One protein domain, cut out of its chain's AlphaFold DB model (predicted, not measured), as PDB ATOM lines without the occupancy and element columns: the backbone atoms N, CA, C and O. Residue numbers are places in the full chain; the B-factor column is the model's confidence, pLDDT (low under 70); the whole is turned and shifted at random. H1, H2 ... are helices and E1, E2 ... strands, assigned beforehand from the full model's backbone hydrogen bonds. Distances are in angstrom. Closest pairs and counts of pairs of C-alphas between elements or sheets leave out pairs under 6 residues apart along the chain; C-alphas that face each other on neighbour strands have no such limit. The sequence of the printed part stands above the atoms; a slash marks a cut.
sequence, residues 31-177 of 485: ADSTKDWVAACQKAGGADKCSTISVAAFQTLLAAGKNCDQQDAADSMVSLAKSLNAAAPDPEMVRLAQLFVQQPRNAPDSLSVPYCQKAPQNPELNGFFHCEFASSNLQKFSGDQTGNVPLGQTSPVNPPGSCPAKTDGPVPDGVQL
ATOM      1  N   ALA A  31      -0.054  10.731  40.781       85.31
ATOM      2  CA  ALA A  31       1.065  11.323  41.507       85.31
ATOM      3  C   ALA A  31       2.197  10.318  41.824       85.31
ATOM      4  O   ALA A  31       3.351  10.721  41.940       85.31
ATOM      5  N   ASP A  32       1.915   9.012  41.897       89.00
ATOM      6  CA  ASP A  32       2.950   7.997  42.141       89.00
ATOM      7  C   ASP A  32       3.879   7.799  40.933       89.00
ATOM      8  O   ASP A  32       4.996   7.301  41.088       89.00
ATOM      9  N   SER A  33       3.465   8.224  39.734       90.12
ATOM     10  CA  SER A  33       4.292   8.134  38.521       90.12
ATOM     11  C   SER A  33       5.544   9.020  38.581       90.12
ATOM     12  O   SER A  33       6.550   8.702  37.947       90.12
ATOM     13  N   THR A  34       5.501  10.098  39.369       94.81
ATOM     14  CA  THR A  34       6.573  11.096  39.498       94.81
ATOM     15  C   THR A  34       7.147  11.187  40.912       94.81
ATOM     16  O   THR A  34       8.100  11.931  41.132       94.81
ATOM     17  N   LYS A  35       6.624  10.417  41.875       95.00
ATOM     18  CA  LYS A  35       7.044  10.442  43.286       95.00
ATOM     19  C   LYS A  35       8.551  10.251  43.469       95.00
ATOM     20  O   LYS A  35       9.201  11.076  44.110       95.00
ATOM     21  N   ASP A  36       9.109   9.206  42.859       95.62
ATOM     22  CA  ASP A  36      10.548   8.927  42.930       95.62
ATOM     23  C   ASP A  36      11.360  10.064  42.287       95.62
ATOM     24  O   ASP A  36      12.424  10.435  42.782       95.62
ATOM     25  N   TRP A  37      10.840  10.664  41.207       97.69
ATOM     26  CA  TRP A  37      11.511  11.768  40.519       97.69
ATOM     27  C   TRP A  37      11.538  13.032  41.379       97.69
ATOM     28  O   TRP A  37      12.570  13.694  41.453       97.69
ATOM     29  N   VAL A  38      10.444  13.343  42.082       97.62
ATOM     30  CA  VAL A  38      10.396  14.466  43.031       97.62
ATOM     31  C   VAL A  38      11.425  14.277  44.142       97.62
ATOM     32  O   VAL A  38      12.137  15.224  44.460       97.62
ATOM     33  N   ALA A  39      11.555  13.066  44.690       97.50
ATOM     34  CA  ALA A  39      12.549  12.776  45.721       97.50
ATOM     35  C   ALA A  39      13.990  12.967  45.208       97.50
ATOM     36  O   ALA A  39      14.800  13.621  45.868       97.50
ATOM     37  N   ALA A  40      14.302  12.459  44.009       98.00
ATOM     38  CA  ALA A  40      15.604  12.672  43.371       98.00
ATOM     39  C   ALA A  40      15.870  14.164  43.099       98.00
ATOM     40  O   ALA A  40      16.945  14.676  43.401       98.00
ATOM     41  N   CYS A  41      14.861  14.883  42.611       98.50
ATOM     42  CA  CYS A  41      14.928  16.313  42.336       98.50
ATOM     43  C   CYS A  41      15.169  17.155  43.597       98.50
ATOM     44  O   CYS A  41      16.004  18.060  43.593       98.50
ATOM     45  N   GLN A  42      14.480  16.845  44.699       98.00
ATOM     46  CA  GLN A  42      14.685  17.515  45.983       98.00
ATOM     47  C   GLN A  42      16.100  17.273  46.507       98.00
ATOM     48  O   GLN A  42      16.769  18.217  46.923       98.00
ATOM     49  N   LYS A  43      16.591  16.031  46.411       97.75
ATOM     50  CA  LYS A  43      17.968  15.679  46.778       97.75
ATOM     51  C   LYS A  43      19.009  16.430  45.936       97.75
ATOM     52  O   LYS A  43      20.062  16.782  46.457       97.75
ATOM     53  N   ALA A  44      18.703  16.701  44.669       97.19
ATOM     54  CA  ALA A  44      19.540  17.487  43.766       97.19
ATOM     55  C   ALA A  44      19.425  19.016  43.970       97.19
ATOM     56  O   ALA A  44      20.057  19.774  43.239       97.19
ATOM     57  N   GLY A  45      18.631  19.485  44.941       96.88
ATOM     58  CA  GLY A  45      18.482  20.910  45.256       96.88
ATOM     59  C   GLY A  45      17.442  21.658  44.414       96.88
ATOM     60  O   GLY A  45      17.481  22.882  44.352       96.88
ATOM     61  N   GLY A  46      16.501  20.959  43.766       96.31
ATOM     62  CA  GLY A  46      15.513  21.582  42.871       96.31
ATOM     63  C   GLY A  46      14.371  22.359  43.539       96.31
ATOM     64  O   GLY A  46      13.667  23.102  42.850       96.31
ATOM     65  N   ALA A  47      14.183  22.212  44.855       95.69
ATOM     66  CA  ALA A  47      13.160  22.908  45.646       95.69
ATOM     67  C   ALA A  47      11.749  22.863  45.000       95.69
ATOM     68  O   ALA A  47      11.313  21.818  44.503       95.69
ATOM     69  N   ASP A  48      11.026  23.988  44.977       94.75
ATOM     70  CA  ASP A  48       9.634  24.077  44.498       94.75
ATOM     71  C   ASP A  48       9.464  23.761  43.004       94.75
ATOM     72  O   ASP A  48       8.370  23.401  42.544       94.75
ATOM     73  N   LYS A  49      10.552  23.834  42.222       96.94
ATOM     74  CA  LYS A  49      10.532  23.462  40.801       96.94
ATOM     75  C   LYS A  49      10.208  21.980  40.624       96.94
ATOM     76  O   LYS A  49       9.523  21.631  39.665       96.94
ATOM     77  N   CYS A  50      10.608  21.130  41.573       97.56
ATOM     78  CA  CYS A  50      10.294  19.703  41.558       97.56
ATOM     79  C   CYS A  50       8.778  19.464  41.613       97.56
ATOM     80  O   CYS A  50       8.228  18.735  40.791       97.56
ATOM     81  N   SER A  51       8.076  20.113  42.545       95.19
ATOM     82  CA  SER A  51       6.623  19.952  42.670       95.19
ATOM     83  C   SER A  51       5.894  20.511  41.444       95.19
ATOM     84  O   SER A  51       5.051  19.834  40.860       95.19
ATOM     85  N   THR A  52       6.298  21.698  40.981       97.06
ATOM     86  CA  THR A  52       5.688  22.364  39.819       97.06
ATOM     87  C   THR A  52       5.767  21.500  38.556       97.06
ATOM     88  O   THR A  52       4.756  21.275  37.890       97.06
ATOM     89  N   ILE A  53       6.955  20.971  38.244       97.44
ATOM     90  CA  ILE A  53       7.147  20.111  37.070       97.44
ATOM     91  C   ILE A  53       6.417  18.781  37.246       97.44
ATOM     92  O   ILE A  53       5.788  18.309  36.305       97.44
ATOM     93  N   SER A  54       6.447  18.194  38.445       95.94
ATOM     94  CA  SER A  54       5.741  16.944  38.739       95.94
ATOM     95  C   SER A  54       4.234  17.063  38.500       95.94
ATOM     96  O   SER A  54       3.647  16.179  37.874       95.94
ATOM     97  N   VAL A  55       3.623  18.176  38.920       93.88
ATOM     98  CA  VAL A  55       2.192  18.443  38.711       93.88
ATOM     99  C   VAL A  55       1.840  18.563  37.239       93.88
ATOM    100  O   VAL A  55       0.901  17.912  36.783       93.88
ATOM    101  N   ALA A  56       2.615  19.341  36.487       94.19
ATOM    102  CA  ALA A  56       2.429  19.441  35.046       94.19
ATOM    103  C   ALA A  56       2.605  18.075  34.361       94.19
ATOM    104  O   ALA A  56       1.809  17.708  33.502       94.19
ATOM    105  N   ALA A  57       3.601  17.293  34.784       95.56
ATOM    106  CA  ALA A  57       3.914  15.992  34.214       95.56
ATOM    107  C   ALA A  57       2.807  14.962  34.454       95.56
ATOM    108  O   ALA A  57       2.302  14.372  33.506       95.56
ATOM    109  N   PHE A  58       2.345  14.753  35.687       89.94
ATOM    110  CA  PHE A  58       1.312  13.739  35.904       89.94
ATOM    111  C   PHE A  58      -0.014  14.097  35.202       89.94
ATOM    112  O   PHE A  58      -0.764  13.206  34.805       89.94
ATOM    113  N   GLN A  59      -0.301  15.388  34.977       92.00
ATOM    114  CA  GLN A  59      -1.476  15.813  34.207       92.00
ATOM    115  C   GLN A  59      -1.439  15.317  32.754       92.00
ATOM    116  O   GLN A  59      -2.497  15.083  32.171       92.00
ATOM    117  N   THR A  60      -0.261  15.069  32.177       94.19
ATOM    118  CA  THR A  60      -0.140  14.562  30.799       94.19
ATOM    119  C   THR A  60      -0.543  13.091  30.665       94.19
ATOM    120  O   THR A  60      -0.842  12.625  29.560       94.19
ATOM    121  N   LEU A  61      -0.560  12.346  31.776       92.00
ATOM    122  CA  LEU A  61      -1.010  10.950  31.824       92.00
ATOM    123  C   LEU A  61      -2.541  10.832  31.830       92.00
ATOM    124  O   LEU A  61      -3.087   9.743  31.634       92.00
ATOM    125  N   LEU A  62      -3.245  11.951  32.029       88.69
ATOM    126  CA  LEU A  62      -4.696  12.023  31.922       88.69
ATOM    127  C   LEU A  62      -5.153  11.913  30.460       88.69
ATOM    128  O   LEU A  62      -4.433  12.243  29.516       88.69
ATOM    129  N   ALA A  63      -6.418  11.527  30.296       79.69
ATOM    130  CA  ALA A  63      -7.060  11.283  29.003       79.69
ATOM    131  C   ALA A  63      -7.096  12.492  28.045       79.69
ATOM    132  O   ALA A  63      -7.370  12.323  26.863       79.69
ATOM    133  N   ALA A  64      -6.866  13.710  28.544       79.50
ATOM    134  CA  ALA A  64      -7.003  14.948  27.775       79.50
ATOM    135  C   ALA A  64      -5.678  15.503  27.218       79.50
ATOM    136  O   ALA A  64      -5.696  16.535  26.550       79.50
ATOM    137  N   GLY A  65      -4.534  14.867  27.494       82.56
ATOM    138  CA  GLY A  65      -3.249  15.354  26.981       82.56
ATOM    139  C   GLY A  65      -3.103  15.134  25.471       82.56
ATOM    140  O   GLY A  65      -3.555  14.117  24.934       82.56
ATOM    141  N   LYS A  66      -2.424  16.051  24.785       91.31
ATOM    142  CA  LYS A  66      -2.027  15.900  23.379       91.31
ATOM    143  C   LYS A  66      -0.944  14.825  23.241       91.31
ATOM    144  O   LYS A  66      -0.289  14.456  24.214       91.31
ATOM    145  N   ASN A  67      -0.712  14.360  22.011       92.38
ATOM    146  CA  ASN A  67       0.210  13.252  21.710       92.38
ATOM    147  C   ASN A  67       1.641  13.466  22.239       92.38
ATOM    148  O   ASN A  67       2.324  12.497  22.548       92.38
ATOM    149  N   CYS A  68       2.101  14.717  22.349       96.56
ATOM    150  CA  CYS A  68       3.465  15.041  22.773       96.56
ATOM    151  C   CYS A  68       3.586  15.609  24.189       96.56
ATOM    152  O   CYS A  68       4.710  15.751  24.662       96.56
ATOM    153  N   ASP A  69       2.480  15.873  24.892       96.62
ATOM    154  CA  ASP A  69       2.532  16.569  26.185       96.62
ATOM    155  C   ASP A  69       3.376  15.796  27.212       96.62
ATOM    156  O   ASP A  69       4.173  16.386  27.934       96.62
ATOM    157  N   GLN A  70       3.273  14.461  27.235       97.25
ATOM    158  CA  GLN A  70       4.075  13.624  28.134       97.25
ATOM    159  C   GLN A  70       5.572  13.688  27.822       97.25
ATOM    160  O   GLN A  70       6.391  13.707  28.741       97.25
ATOM    161  N   GLN A  71       5.937  13.730  26.542       98.19
ATOM    162  CA  GLN A  71       7.333  13.872  26.146       98.19
ATOM    163  C   GLN A  71       7.858  15.259  26.518       98.19
ATOM    164  O   GLN A  71       8.925  15.348  27.114       98.19
ATOM    165  N   ASP A  72       7.090  16.319  26.257       98.31
ATOM    166  CA  ASP A  72       7.466  17.692  26.611       98.31
ATOM    167  C   ASP A  72       7.600  17.865  28.150       98.31
ATOM    168  O   ASP A  72       8.476  18.584  28.647       98.31
ATOM    169  N   ALA A  73       6.787  17.154  28.939       98.19
ATOM    170  CA  ALA A  73       6.928  17.102  30.394       98.19
ATOM    171  C   ALA A  73       8.187  16.342  30.846       98.19
ATOM    172  O   ALA A  73       8.910  16.818  31.722       98.19
ATOM    173  N   ALA A  74       8.492  15.195  30.231       98.44
ATOM    174  CA  ALA A  74       9.737  14.472  30.482       98.44
ATOM    175  C   ALA A  74      10.968  15.306  30.086       98.44
ATOM    176  O   ALA A  74      11.973  15.319  30.797       98.44
ATOM    177  N   ASP A  75      10.876  16.060  28.991       98.69
ATOM    178  CA  ASP A  75      11.894  17.020  28.577       98.69
ATOM    179  C   ASP A  75      12.118  18.079  29.659       98.69
ATOM    180  O   ASP A  75      13.257  18.342  30.042       98.69
ATOM    181  N   SER A  76      11.043  18.622  30.229       98.62
ATOM    182  CA  SER A  76      11.126  19.584  31.336       98.62
ATOM    183  C   SER A  76      11.807  18.985  32.573       98.62
ATOM    184  O   SER A  76      12.618  19.653  33.217       98.62
ATOM    185  N   MET A  77      11.545  17.709  32.880       98.56
ATOM    186  CA  MET A  77      12.215  16.987  33.966       98.56
ATOM    187  C   MET A  77      13.733  16.874  33.748       98.56
ATOM    188  O   MET A  77      14.509  17.146  34.667       98.56
ATOM    189  N   VAL A  78      14.166  16.505  32.537       98.56
ATOM    190  CA  VAL A  78      15.595  16.399  32.189       98.56
ATOM    191  C   VAL A  78      16.255  17.779  32.133       98.56
ATOM    192  O   VAL A  78      17.376  17.953  32.613       98.56
ATOM    193  N   SER A  79      15.564  18.786  31.599       98.50
ATOM    194  CA  SER A  79      16.064  20.160  31.561       98.50
ATOM    195  C   SER A  79      16.246  20.748  32.962       98.50
ATOM    196  O   SER A  79      17.254  21.414  33.196       98.50
ATOM    197  N   LEU A  80      15.359  20.442  33.920       98.44
ATOM    198  CA  LEU A  80      15.581  20.818  35.319       98.44
ATOM    199  C   LEU A  80      16.836  20.137  35.875       98.44
ATOM    200  O   LEU A  80      17.688  20.835  36.418       98.44
ATOM    201  N   ALA A  81      17.001  18.823  35.680       98.31
ATOM    202  CA  ALA A  81      18.193  18.100  36.141       98.31
ATOM    203  C   ALA A  81      19.495  18.748  35.633       98.31
ATOM    204  O   ALA A  81      20.436  18.953  36.399       98.31
ATOM    205  N   LYS A  82      19.521  19.142  34.354       98.00
ATOM    206  CA  LYS A  82      20.645  19.870  33.745       98.00
ATOM    207  C   LYS A  82      20.834  21.268  34.320       98.00
ATOM    208  O   LYS A  82      21.966  21.705  34.471       98.00
ATOM    209  N   SER A  83      19.757  21.980  34.639       97.75
ATOM    210  CA  SER A  83      19.867  23.320  35.226       97.75
ATOM    211  C   SER A  83      20.416  23.303  36.657       97.75
ATOM    212  O   SER A  83      21.106  24.240  37.042       97.75
ATOM    213  N   LEU A  84      20.157  22.232  37.421       97.06
ATOM    214  CA  LEU A  84      20.680  22.065  38.781       97.06
ATOM    215  C   LEU A  84      22.174  21.732  38.779       97.06
ATOM    216  O   LEU A  84      22.911  22.191  39.648       97.06
ATOM    217  N   ASN A  85      22.637  20.974  37.781       95.12
ATOM    218  CA  ASN A  85      24.057  20.751  37.547       95.12
ATOM    219  C   ASN A  85      24.338  20.504  36.059       95.12
ATOM    220  O   ASN A  85      24.178  19.393  35.553       95.12
ATOM    221  N   ALA A  86      24.810  21.539  35.361       91.62
ATOM    222  CA  ALA A  86      25.035  21.472  33.917       91.62
ATOM    223  C   ALA A  86      26.197  20.548  33.522       91.62
ATOM    224  O   ALA A  86      26.184  19.981  32.431       91.62
ATOM    225  N   ALA A  87      27.199  20.393  34.394       91.38
ATOM    226  CA  ALA A  87      28.368  19.557  34.119       91.38
ATOM    227  C   ALA A  87      28.073  18.065  34.328       91.38
ATOM    228  O   ALA A  87      28.627  17.221  33.624       91.38
ATOM    229  N   ALA A  88      27.211  17.746  35.295       92.94
ATOM    230  CA  ALA A  88      26.822  16.384  35.629       92.94
ATOM    231  C   ALA A  88      25.392  16.368  36.198       92.94
ATOM    232  O   ALA A  88      25.224  16.406  37.421       92.94
ATOM    233  N   PRO A  89      24.363  16.329  35.333       95.81
ATOM    234  CA  PRO A  89      22.976  16.215  35.769       95.81
ATOM    235  C   PRO A  89      22.796  14.973  36.644       95.81
ATOM    236  O   PRO A  89      23.421  13.942  36.377       95.81
ATOM    237  N   ASP A  90      21.939  15.054  37.665       97.56
ATOM    238  CA  ASP A  90      21.698  13.908  38.545       97.56
ATOM    239  C   ASP A  90      21.188  12.705  37.718       97.56
ATOM    240  O   ASP A  90      20.152  12.805  37.043       97.56
ATOM    241  N   PRO A  91      21.911  11.568  37.718       97.75
ATOM    242  CA  PRO A  91      21.594  10.445  36.843       97.75
ATOM    243  C   PRO A  91      20.258   9.795  37.205       97.75
ATOM    244  O   PRO A  91      19.602   9.227  36.334       97.75
ATOM    245  N   GLU A  92      19.832   9.893  38.465       97.94
ATOM    246  CA  GLU A  92      18.571   9.329  38.925       97.94
ATOM    247  C   GLU A  92      17.387  10.169  38.432       97.94
ATOM    248  O   GLU A  92      16.407   9.605  37.942       97.94
ATOM    249  N   MET A  93      17.500  11.503  38.436       98.25
ATOM    250  CA  MET A  93      16.502  12.376  37.806       98.25
ATOM    251  C   MET A  93      16.319  12.055  36.318       98.25
ATOM    252  O   MET A  93      15.185  11.950  35.846       98.25
ATOM    253  N   VAL A  94      17.418  11.877  35.578       98.25
ATOM    254  CA  VAL A  94      17.367  11.552  34.142       98.25
ATOM    255  C   VAL A  94      16.767  10.162  33.918       98.25
ATOM    256  O   VAL A  94      15.858  10.013  33.101       98.25
ATOM    257  N   ARG A  95      17.206   9.152  34.679       98.19
ATOM    258  CA  ARG A  95      16.682   7.779  34.598       98.19
ATOM    259  C   ARG A  95      15.178   7.724  34.877       98.19
ATOM    260  O   ARG A  95      14.437   7.009  34.202       98.19
ATOM    261  N   LEU A  96      14.708   8.477  35.869       98.19
ATOM    262  CA  LEU A  96      13.293   8.535  36.227       98.19
ATOM    263  C   LEU A  96      12.466   9.309  35.197       98.19
ATOM    264  O   LEU A  96      11.343   8.898  34.920       98.19
ATOM    265  N   ALA A  97      13.019  10.347  34.564       98.38
ATOM    266  CA  ALA A  97      12.374  11.011  33.431       98.38
ATOM    267  C   ALA A  97      12.228  10.066  32.219       98.38
ATOM    268  O   ALA A  97      11.176  10.031  31.579       98.38
ATOM    269  N   GLN A  98      13.239   9.229  31.952       98.31
ATOM    270  CA  GLN A  98      13.168   8.176  30.931       98.31
ATOM    271  C   GLN A  98      12.116   7.108  31.256       98.31
ATOM    272  O   GLN A  98      11.475   6.587  30.348       98.31
ATOM    273  N   LEU A  99      11.899   6.761  32.529       97.81
ATOM    274  CA  LEU A  99      10.770   5.903  32.909       97.81
ATOM    275  C   LEU A  99       9.431   6.633  32.782       97.81
ATOM    276  O   LEU A  99       8.456   6.035  32.337       97.81
ATOM    277  N   PHE A 100       9.375   7.913  33.149       97.75
ATOM    278  CA  PHE A 100       8.155   8.710  33.095       97.75
ATOM    279  C   PHE A 100       7.621   8.862  31.665       97.75
ATOM    280  O   PHE A 100       6.431   8.646  31.452       97.75
ATOM    281  N   VAL A 101       8.475   9.146  30.671       98.06
ATOM    282  CA  VAL A 101       8.040   9.220  29.258       98.06
ATOM    283  C   VAL A 101       7.510   7.880  28.738       98.06
ATOM    284  O   VAL A 101       6.778   7.834  27.753       98.06
ATOM    285  N   GLN A 102       7.863   6.786  29.417       97.88
ATOM    286  CA  GLN A 102       7.417   5.441  29.087       97.88
ATOM    287  C   GLN A 102       6.122   5.032  29.807       97.88
ATOM    288  O   GLN A 102       5.537   4.001  29.472       97.88
ATOM    289  N   GLN A 103       5.654   5.820  30.782       96.31
ATOM    290  CA  GLN A 103       4.440   5.513  31.537       96.31
ATOM    291  C   GLN A 103       3.228   5.454  30.599       96.31
ATOM    292  O   GLN A 103       3.037   6.373  29.801       96.31
ATOM    293  N   PRO A 104       2.393   4.410  30.686       95.12
ATOM    294  CA  PRO A 104       1.204   4.310  29.856       95.12
ATOM    295  C   PRO A 104       0.213   5.439  30.166       95.12
ATOM    296  O   PRO A 104      -0.020   5.800  31.321       95.12
ATOM    297  N   ARG A 105      -0.373   6.012  29.112       93.38
ATOM    298  CA  ARG A 105      -1.344   7.110  29.210       93.38
ATOM    299  C   ARG A 105      -2.768   6.570  29.283       93.38
ATOM    300  O   ARG A 105      -3.087   5.549  28.681       93.38
ATOM    301  N   ASN A 106      -3.644   7.262  30.008       88.88
ATOM    302  CA  ASN A 106      -5.039   6.844  30.131       88.88
ATOM    303  C   ASN A 106      -5.788   6.973  28.788       88.88
ATOM    304  O   ASN A 106      -5.833   8.060  28.213       88.88
ATOM    305  N   ALA A 107      -6.432   5.890  28.344       88.50
ATOM    306  CA  ALA A 107      -7.201   5.819  27.101       88.50
ATOM    307  C   ALA A 107      -8.690   5.522  27.381       88.50
ATOM    308  O   ALA A 107      -9.084   4.358  27.507       88.50
ATOM    309  N   PRO A 108      -9.558   6.545  27.506       86.62
ATOM    310  CA  PRO A 108     -10.956   6.349  27.907       86.62
ATOM    311  C   PRO A 108     -11.790   5.594  26.858       86.62
ATOM    312  O   PRO A 108     -12.801   4.976  27.193       86.62
ATOM    313  N   ASP A 109     -11.370   5.623  25.594       90.50
ATOM    314  CA  ASP A 109     -12.005   4.919  24.479       90.50
ATOM    315  C   ASP A 109     -11.522   3.466  24.320       90.50
ATOM    316  O   ASP A 109     -12.012   2.754  23.441       90.50
ATOM    317  N   SER A 110     -10.612   2.996  25.189       92.31
ATOM    318  CA  SER A 110      -9.953   1.689  25.067       92.31
ATOM    319  C   SER A 110      -9.223   1.493  23.734       92.31
ATOM    320  O   SER A 110      -9.079   0.365  23.266       92.31
ATOM    321  N   LEU A 111      -8.762   2.567  23.099       94.25
ATOM    322  CA  LEU A 111      -7.865   2.511  21.949       94.25
ATOM    323  C   LEU A 111      -6.427   2.782  22.401       94.25
ATOM    324  O   LEU A 111      -6.200   3.336  23.473       94.25
ATOM    325  N   SER A 112      -5.439   2.387  21.604       95.06
ATOM    326  CA  SER A 112      -4.054   2.781  21.870       95.06
ATOM    327  C   SER A 112      -3.875   4.293  21.775       95.06
ATOM    328  O   SER A 112      -4.532   4.973  20.975       95.06
ATOM    329  N   VAL A 113      -2.977   4.828  22.596       95.06
ATOM    330  CA  VAL A 113      -2.664   6.255  22.588       95.06
ATOM    331  C   VAL A 113      -1.615   6.531  21.505       95.06
ATOM    332  O   VAL A 113      -0.627   5.813  21.408       95.06
ATOM    333  N   PRO A 114      -1.807   7.536  20.637       96.00
ATOM    334  CA  PRO A 114      -0.806   7.871  19.635       96.00
ATOM    335  C   PRO A 114       0.527   8.316  20.238       96.00
ATOM    336  O   PRO A 114       0.565   9.166  21.131       96.00
ATOM    337  N   TYR A 115       1.622   7.820  19.664       96.94
ATOM    338  CA  TYR A 115       2.976   8.214  20.030       96.94
ATOM    339  C   TYR A 115       3.289   9.629  19.545       96.94
ATOM    340  O   TYR A 115       2.940  10.021  18.425       96.94
ATOM    341  N   CYS A 116       4.055  10.373  20.342       97.12
ATOM    342  CA  CYS A 116       4.595  11.656  19.914       97.12
ATOM    343  C   CYS A 116       5.445  11.504  18.641       97.12
ATOM    344  O   CYS A 116       6.295  10.623  18.541       97.12
ATOM    345  N   GLN A 117       5.210  12.382  17.663       96.81
ATOM    346  CA  GLN A 117       5.934  12.415  16.381       96.81
ATOM    347  C   GLN A 117       6.934  13.576  16.290       96.81
ATOM    348  O   GLN A 117       7.470  13.873  15.225       96.81
ATOM    349  N   LYS A 118       7.178  14.258  17.409       96.25
ATOM    350  CA  LYS A 118       8.150  15.342  17.544       96.25
ATOM    351  C   LYS A 118       9.390  14.790  18.240       96.25
ATOM    352  O   LYS A 118       9.257  14.059  19.216       96.25
ATOM    353  N   ALA A 119      10.581  15.139  17.759       97.00
ATOM    354  CA  ALA A 119      11.818  14.767  18.443       97.00
ATOM    355  C   ALA A 119      11.869  15.402  19.847       97.00
ATOM    356  O   ALA A 119      11.442  16.554  19.990       97.00
ATOM    357  N   PRO A 120      12.366  14.683  20.868       98.00
ATOM    358  CA  PRO A 120      12.524  15.259  22.195       98.00
ATOM    359  C   PRO A 120      13.563  16.378  22.167       98.00
ATOM    360  O   PRO A 120      14.488  16.384  21.350       98.00
ATOM    361  N   GLN A 121      13.410  17.338  23.072       98.12
ATOM    362  CA  GLN A 121      14.355  18.440  23.219       98.12
ATOM    363  C   GLN A 121      15.673  17.964  23.850       98.12
ATOM    364  O   GLN A 121      16.750  18.453  23.503       98.12
ATOM    365  N   ASN A 122      15.597  17.000  24.768       97.75
ATOM    366  CA  ASN A 122      16.729  16.414  25.463       97.75
ATOM    367  C   ASN A 122      17.105  15.066  24.823       97.75
ATOM    368  O   ASN A 122      16.283  14.147  24.791       97.75
ATOM    369  N   PRO A 123      18.353  14.899  24.342       96.62
ATOM    370  CA  PRO A 123      18.772  13.686  23.644       96.62
ATOM    371  C   PRO A 123      18.749  12.423  24.515       96.62
ATOM    372  O   PRO A 123      18.706  11.318  23.982       96.62
ATOM    373  N   GLU A 124      18.741  12.563  25.840       96.62
ATOM    374  CA  GLU A 124      18.581  11.472  26.804       96.62
ATOM    375  C   GLU A 124      17.227  10.759  26.672       96.62
ATOM    376  O   GLU A 124      17.089   9.633  27.146       96.62
ATOM    377  N   LEU A 125      16.241  11.393  26.027       97.81
ATOM    378  CA  LEU A 125      14.917  10.827  25.770       97.81
ATOM    379  C   LEU A 125      14.778  10.241  24.354       97.81
ATOM    380  O   LEU A 125      13.722   9.712  24.009       97.81
ATOM    381  N   ASN A 126      15.825  10.302  23.522       97.19
ATOM    382  CA  ASN A 126      15.768   9.806  22.148       97.19
ATOM    383  C   ASN A 126      15.396   8.320  22.087       97.19
ATOM    384  O   ASN A 126      16.074   7.468  22.657       97.19
ATOM    385  N   GLY A 127      14.344   8.014  21.326       96.12
ATOM    386  CA  GLY A 127      13.880   6.649  21.086       96.12
ATOM    387  C   GLY A 127      13.042   6.044  22.216       96.12
ATOM    388  O   GLY A 127      12.571   4.918  22.062       96.12
ATOM    389  N   PHE A 128      12.823   6.765  23.319       97.88
ATOM    390  CA  PHE A 128      11.850   6.371  24.333       97.88
ATOM    391  C   PHE A 128      10.440   6.820  23.935       97.88
ATOM    392  O   PHE A 128      10.248   7.883  23.350       97.88
ATOM    393  N   PHE A 129       9.448   5.991  24.248       97.69
ATOM    394  CA  PHE A 129       8.033   6.220  23.962       97.69
ATOM    395  C   PHE A 129       7.182   5.472  24.990       97.69
ATOM    396  O   PHE A 129       7.646   4.484  25.563       97.69
ATOM    397  N   HIS A 130       5.952   5.928  25.235       97.00
ATOM    398  CA  HIS A 130       5.087   5.301  26.232       97.00
ATOM    399  C   HIS A 130       4.727   3.855  25.891       97.00
ATOM    400  O   HIS A 130       4.537   3.491  24.735       97.00
ATOM    401  N   CYS A 131       4.628   3.032  26.929       97.31
ATOM    402  CA  CYS A 131       3.928   1.760  26.865       97.31
ATOM    403  C   CYS A 131       2.415   1.990  26.667       97.31
ATOM    404  O   CYS A 131       1.897   3.089  26.877       97.31
ATOM    405  N   GLU A 132       1.686   0.930  26.322       96.69
ATOM    406  CA  GLU A 132       0.218   0.915  26.318       96.69
ATOM    407  C   GLU A 132      -0.324   0.118  27.505       96.69
ATOM    408  O   GLU A 132       0.342  -0.781  28.029       96.69
ATOM    409  N   PHE A 133      -1.562   0.407  27.904       95.50
ATOM    410  CA  PHE A 133      -2.288  -0.429  28.854       95.50
ATOM    411  C   PHE A 133      -2.816  -1.709  28.203       95.50
ATOM    412  O   PHE A 133      -3.173  -1.732  27.026       95.50
ATOM    413  N   ALA A 134      -2.896  -2.786  28.985       95.88
ATOM    414  CA  ALA A 134      -3.366  -4.089  28.517       95.88
ATOM    415  C   ALA A 134      -4.834  -4.070  28.052       95.88
ATOM    416  O   ALA A 134      -5.191  -4.831  27.153       95.88
ATOM    417  N   SER A 135      -5.671  -3.192  28.618       92.81
ATOM    418  CA  SER A 135      -7.065  -3.011  28.190       92.81
ATOM    419  C   SER A 135      -7.246  -2.181  26.913       92.81
ATOM    420  O   SER A 135      -8.372  -2.077  26.409       92.81
ATOM    421  N   SER A 136      -6.177  -1.590  26.370       94.94
ATOM    422  CA  SER A 136      -6.230  -0.868  25.099       94.94
ATOM    423  C   SER A 136      -6.323  -1.837  23.920       94.94
ATOM    424  O   SER A 136      -5.736  -2.918  23.898       94.94
ATOM    425  N   ASN A 137      -7.034  -1.431  22.873       94.88
ATOM    426  CA  ASN A 137      -7.020  -2.125  21.600       94.88
ATOM    427  C   ASN A 137      -5.713  -1.817  20.864       94.88
ATOM    428  O   ASN A 137      -5.624  -0.843  20.123       94.88
ATOM    429  N   LEU A 138      -4.730  -2.703  21.007       95.06
ATOM    430  CA  LEU A 138      -3.369  -2.522  20.482       95.06
ATOM    431  C   LEU A 138      -3.254  -2.544  18.944       95.06
ATOM    432  O   LEU A 138      -2.156  -2.479  18.397       95.06
ATOM    433  N   GLN A 139      -4.377  -2.671  18.232       92.50
ATOM    434  CA  GLN A 139      -4.457  -2.618  16.770       92.50
ATOM    435  C   GLN A 139      -5.102  -1.321  16.266       92.50
ATOM    436  O   GLN A 139      -5.123  -1.078  15.059       92.50
ATOM    437  N   LYS A 140      -5.672  -0.509  17.162       93.62
ATOM    438  CA  LYS A 140      -6.410   0.707  16.822       93.62
ATOM    439  C   LYS A 140      -5.968   1.839  17.727       93.62
ATOM    440  O   LYS A 140      -6.088   1.736  18.939       93.62
ATOM    441  N   PHE A 141      -5.538   2.933  17.121       94.50
ATOM    442  CA  PHE A 141      -5.163   4.136  17.846       94.50
ATOM    443  C   PHE A 141      -6.331   5.116  17.888       94.50
ATOM    444  O   PHE A 141      -7.155   5.159  16.969       94.50
ATOM    445  N   SER A 142      -6.403   5.895  18.959       92.00
ATOM    446  CA  SER A 142      -7.313   7.033  19.052       92.00
ATOM    447  C   SER A 142      -6.887   8.161  18.095       92.00
ATOM    448  O   SER A 142      -5.781   8.173  17.555       92.00
ATOM    449  N   GLY A 143      -7.784   9.116  17.838       88.50
ATOM    450  CA  GLY A 143      -7.470  10.300  17.033       88.50
ATOM    451  C   GLY A 143      -7.328  10.061  15.520       88.50
ATOM    452  O   GLY A 143      -7.950   9.169  14.936       88.50
ATOM    453  N   ASP A 144      -6.535  10.916  14.873       84.75
ATOM    454  CA  ASP A 144      -6.404  11.047  13.412       84.75
ATOM    455  C   ASP A 144      -5.480  10.005  12.752       84.75
ATOM    456  O   ASP A 144      -5.190  10.103  11.559       84.75
ATOM    457  N   GLN A 145      -5.060   8.986  13.510       84.25
ATOM    458  CA  GLN A 145      -4.132   7.924  13.095       84.25
ATOM    459  C   GLN A 145      -2.697   8.402  12.814       84.25
ATOM    460  O   GLN A 145      -1.878   7.629  12.305       84.25
ATOM    461  N   THR A 146      -2.355   9.653  13.142       88.50
ATOM    462  CA  THR A 146      -0.955  10.078  13.183       88.50
ATOM    463  C   THR A 146      -0.298   9.522  14.441       88.50
ATOM    464  O   THR A 146      -0.881   9.544  15.517       88.50
ATOM    465  N   GLY A 147       0.921   8.999  14.316       92.38
ATOM    466  CA  GLY A 147       1.660   8.462  15.459       92.38
ATOM    467  C   GLY A 147       1.270   7.058  15.913       92.38
ATOM    468  O   GLY A 147       1.444   6.725  17.076       92.38
ATOM    469  N   ASN A 148       0.827   6.196  14.997       94.94
ATOM    470  CA  ASN A 148       0.602   4.769  15.283       94.94
ATOM    471  C   ASN A 148       1.910   3.954  15.392       94.94
ATOM    472  O   ASN A 148       1.900   2.772  15.736       94.94
ATOM    473  N   VAL A 149       3.042   4.570  15.047       95.31
ATOM    474  CA  VAL A 149       4.388   3.997  15.129       95.31
ATOM    475  C   VAL A 149       5.267   4.989  15.895       95.31
ATOM    476  O   VAL A 149       5.165   6.192  15.627       95.31
ATOM    477  N   PRO A 150       6.107   4.537  16.844       96.50
ATOM    478  CA  PRO A 150       6.987   5.442  17.569       96.50
ATOM    479  C   PRO A 150       7.911   6.213  16.633       96.50
ATOM    480  O   PRO A 150       8.334   5.705  15.591       96.50
ATOM    481  N   LEU A 151       8.251   7.441  17.022       95.81
ATOM    482  CA  LEU A 151       9.144   8.279  16.236       95.81
ATOM    483  C   LEU A 151      10.464   7.554  15.930       95.81
ATOM    484  O   LEU A 151      11.108   6.992  16.814       95.81
ATOM    485  N   GLY A 152      10.872   7.582  14.662       92.56
ATOM    486  CA  GLY A 152      12.108   6.943  14.201       92.56
ATOM    487  C   GLY A 152      12.010   5.430  13.988       92.56
ATOM    488  O   GLY A 152      12.973   4.836  13.505       92.56
ATOM    489  N   GLN A 153      10.865   4.807  14.283       93.12
ATOM    490  CA  GLN A 153      10.596   3.416  13.925       93.12
ATOM    491  C   GLN A 153       9.862   3.328  12.584       93.12
ATOM    492  O   GLN A 153       9.080   4.199  12.209       93.12
ATOM    493  N   THR A 154      10.114   2.249  11.842       92.81
ATOM    494  CA  THR A 154       9.474   1.980  10.540       92.81
ATOM    495  C   THR A 154       8.396   0.905  10.617       92.81
ATOM    496  O   THR A 154       7.735   0.617   9.623       92.81
ATOM    497  N   SER A 155       8.235   0.273  11.778       93.00
ATOM    498  CA  SER A 155       7.286  -0.814  12.007       93.00
ATOM    499  C   SER A 155       6.601  -0.646  13.362       93.00
ATOM    500  O   SER A 155       7.226  -0.120  14.286       93.00
ATOM    501  N   PRO A 156       5.341  -1.100  13.501       93.94
ATOM    502  CA  PRO A 156       4.663  -1.148  14.789       93.94
ATOM    503  C   PRO A 156       5.465  -1.931  15.829       93.94
ATOM    504  O   PRO A 156       6.208  -2.858  15.498       93.94
ATOM    505  N   VAL A 157       5.278  -1.567  17.095       94.56
ATOM    506  CA  VAL A 157       5.961  -2.213  18.217       94.56
ATOM    507  C   VAL A 157       5.533  -3.679  18.325       94.56
ATOM    508  O   VAL A 157       4.353  -4.005  18.182       94.56
ATOM    509  N   ASN A 158       6.495  -4.569  18.572       94.38
ATOM    510  CA  ASN A 158       6.268  -6.002  18.725       94.38
ATOM    511  C   ASN A 158       7.066  -6.537  19.932       94.38
ATOM    512  O   ASN A 158       8.297  -6.507  19.863       94.38
ATOM    513  N   PRO A 159       6.416  -7.043  20.998       96.12
ATOM    514  CA  PRO A 159       4.968  -7.232  21.158       96.12
ATOM    515  C   PRO A 159       4.173  -5.913  21.159       96.12
ATOM    516  O   PRO A 159       4.696  -4.897  21.627       96.12
ATOM    517  N   PRO A 160       2.922  -5.891  20.659       96.50
ATOM    518  CA  PRO A 160       2.090  -4.692  20.707       96.50
ATOM    519  C   PRO A 160       1.970  -4.139  22.132       96.50
ATOM    520  O   PRO A 160       1.871  -4.903  23.091       96.50
ATOM    521  N   GLY A 161       1.992  -2.813  22.266       96.00
ATOM    522  CA  GLY A 161       1.872  -2.114  23.548       96.00
ATOM    523  C   GLY A 161       3.104  -2.143  24.459       96.00
ATOM    524  O   GLY A 161       3.070  -1.536  25.528       96.00
ATOM    525  N   SER A 162       4.183  -2.822  24.057       97.50
ATOM    526  CA  SER A 162       5.468  -2.774  24.767       97.50
ATOM    527  C   SER A 162       6.176  -1.424  24.594       97.50
ATOM    528  O   SER A 162       5.839  -0.627  23.719       97.50
ATOM    529  N   CYS A 163       7.184  -1.178  25.426       97.69
ATOM    530  CA  CYS A 163       8.094  -0.037  25.324       97.69
ATOM    531  C   CYS A 163       9.518  -0.461  25.743       97.69
ATOM    532  O   CYS A 163       9.689  -1.578  26.243       97.69
ATOM    533  N   PRO A 164      10.563   0.367  25.548       97.75
ATOM    534  CA  PRO A 164      11.939  -0.014  25.886       97.75
ATOM    535  C   PRO A 164      12.136  -0.537  27.320       97.75
ATOM    536  O   PRO A 164      12.906  -1.474  27.523       97.75
ATOM    537  N   ALA A 165      11.412   0.008  28.300       97.56
ATOM    538  CA  ALA A 165      11.477  -0.410  29.698       97.56
ATOM    539  C   ALA A 165      10.749  -1.734  29.963       97.56
ATOM    540  O   ALA A 165      11.114  -2.456  30.887       97.56
ATOM    541  N   LYS A 166       9.726  -2.058  29.165       96.75
ATOM    542  CA  LYS A 166       8.887  -3.251  29.311       96.75
ATOM    543  C   LYS A 166       8.668  -3.896  27.942       96.75
ATOM    544  O   LYS A 166       7.707  -3.603  27.233       96.75
ATOM    545  N   THR A 167       9.601  -4.769  27.571       96.31
ATOM    546  CA  THR A 167       9.702  -5.373  26.233       96.31
ATOM    547  C   THR A 167       8.819  -6.605  26.033       96.31
ATOM    548  O   THR A 167       8.681  -7.091  24.914       96.31
ATOM    549  N   ASP A 168       8.213  -7.124  27.098       95.88
ATOM    550  CA  ASP A 168       7.398  -8.342  27.108       95.88
ATOM    551  C   ASP A 168       5.910  -8.090  26.793       95.88
ATOM    552  O   ASP A 168       5.136  -9.040  26.685       95.88
ATOM    553  N   GLY A 169       5.499  -6.831  26.616       95.81
ATOM    554  CA  GLY A 169       4.137  -6.457  26.229       95.81
ATOM    555  C   GLY A 169       3.585  -5.271  27.019       95.81
ATOM    556  O   GLY A 169       4.351  -4.576  27.692       95.81
ATOM    557  N   PRO A 170       2.261  -5.042  26.974       97.25
ATOM    558  CA  PRO A 170       1.638  -3.883  27.601       97.25
ATOM    559  C   PRO A 170       1.765  -3.912  29.126       97.25
ATOM    560  O   PRO A 170       2.070  -4.939  29.744       97.25
ATOM    561  N   VAL A 171       1.516  -2.763  29.741       96.38
ATOM    562  CA  VAL A 171       1.446  -2.622  31.195       96.38
ATOM    563  C   VAL A 171       0.064  -3.090  31.673       96.38
ATOM    564  O   VAL A 171      -0.944  -2.677  31.095       96.38
ATOM    565  N   PRO A 172      -0.023  -3.944  32.711       94.69
ATOM    566  CA  PRO A 172      -1.303  -4.311  33.305       94.69
ATOM    567  C   PRO A 172      -2.092  -3.083  33.774       94.69
ATOM    568  O   PRO A 172      -1.524  -2.124  34.303       94.69
ATOM    569  N   ASP A 173      -3.411  -3.122  33.612       90.06
ATOM    570  CA  ASP A 173      -4.277  -2.032  34.055       90.06
ATOM    571  C   ASP A 173      -4.134  -1.788  35.562       90.06
ATOM    572  O   ASP A 173      -4.023  -2.714  36.365       90.06
ATOM    573  N   GLY A 174      -4.116  -0.516  35.954       86.19
ATOM    574  CA  GLY A 174      -3.958  -0.114  37.353       86.19
ATOM    575  C   GLY A 174      -2.517  -0.133  37.876       86.19
ATOM    576  O   GLY A 174      -2.295   0.330  38.990       86.19
ATOM    577  N   VAL A 175      -1.528  -0.581  37.093       90.38
ATOM    578  CA  VAL A 175      -0.134  -0.729  37.555       90.38
ATOM    579  C   VAL A 175       0.782   0.348  36.981       90.38
ATOM    580  O   VAL A 175       0.841   0.532  35.769       90.38
ATOM    581  N   GLN A 176       1.511   1.061  37.841       90.56
ATOM    582  CA  GLN A 176       2.493   2.061  37.411       90.56
ATOM    583  C   GLN A 176       3.762   1.383  36.877       90.56
ATOM    584  O   GLN A 176       4.288   0.467  37.514       90.56
ATOM    585  N   LEU A 177       4.312   1.850  35.755       93.81
ATOM    586  CA  LEU A 177       5.484   1.224  35.129       93.81
ATOM    587  C   LEU A 177       6.697   1.177  36.076       93.81
ATOM    588  O   LEU A 177       7.362   0.150  36.177       93.81
TER     589      LEU A 177
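AT A GLANCE: This is residues 31 to 177 of the 485 residues of an uncharacterized protein of Sistotremastrum suecicum HHB10207 ss-3 (UniProt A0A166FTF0). With little regular structure, the domain is a short up-and-down bundle of four helices, H1 to H4 in a ring, with strand E1 and looping chain towards the other end. Of 147 printed residues, 53 are in named elements, in the order H1 H2 H3 H4 E1, mostly helix. It is compact, radius of gyration of the C-alphas 14.8 A, spanning 43 by 29 by 27 A.

IN THESE COORDINATES: H1, residues 35 to 43, begins at C-alpha 35 (7.044, 10.442, 43.286). H2 is 48 to 60, 19.3 A; H3 is 69 to 84, 22.8 A; H4 is 91 to 100. E1, 137 to 141, ends at C-alpha 141 (-5.163, 4.136, 17.846).

HOW THE PARTS SIT: The closest C-alphas of touching helices are Val 38 and Cys 50 for hairpin H1 and H2, 5.4 A, where H2 touches with residues 50 to 54 alone; Ala 57 and Ala 73 for hairpin H2 and H3, 5.0 A; Ala 74 and Ala 97 for hairpin H3 and H4, 5.3 A, where H3 touches with residues 74 to 81 alone; and Ala 40 and Met 93 for H1 and H4, 5.6 A. Each pair runs opposite ways at a shallow tilt, 20, 16, 6 and 23 degrees. H2 and H4 are apart. E1 pairs with no named strand. Every O i to N i+4 pair is within hydrogen-bond range in H1, H3 and H4, and 8 of 9 in H2.

THE WHOLE: The C-alphas of Ala 87 and Asp 109, the two farthest apart, are 44.0 A apart. The printed part has no cut. The link H4 to E1 is long, 36 residues. No printed residue is under 70 in pLDDT.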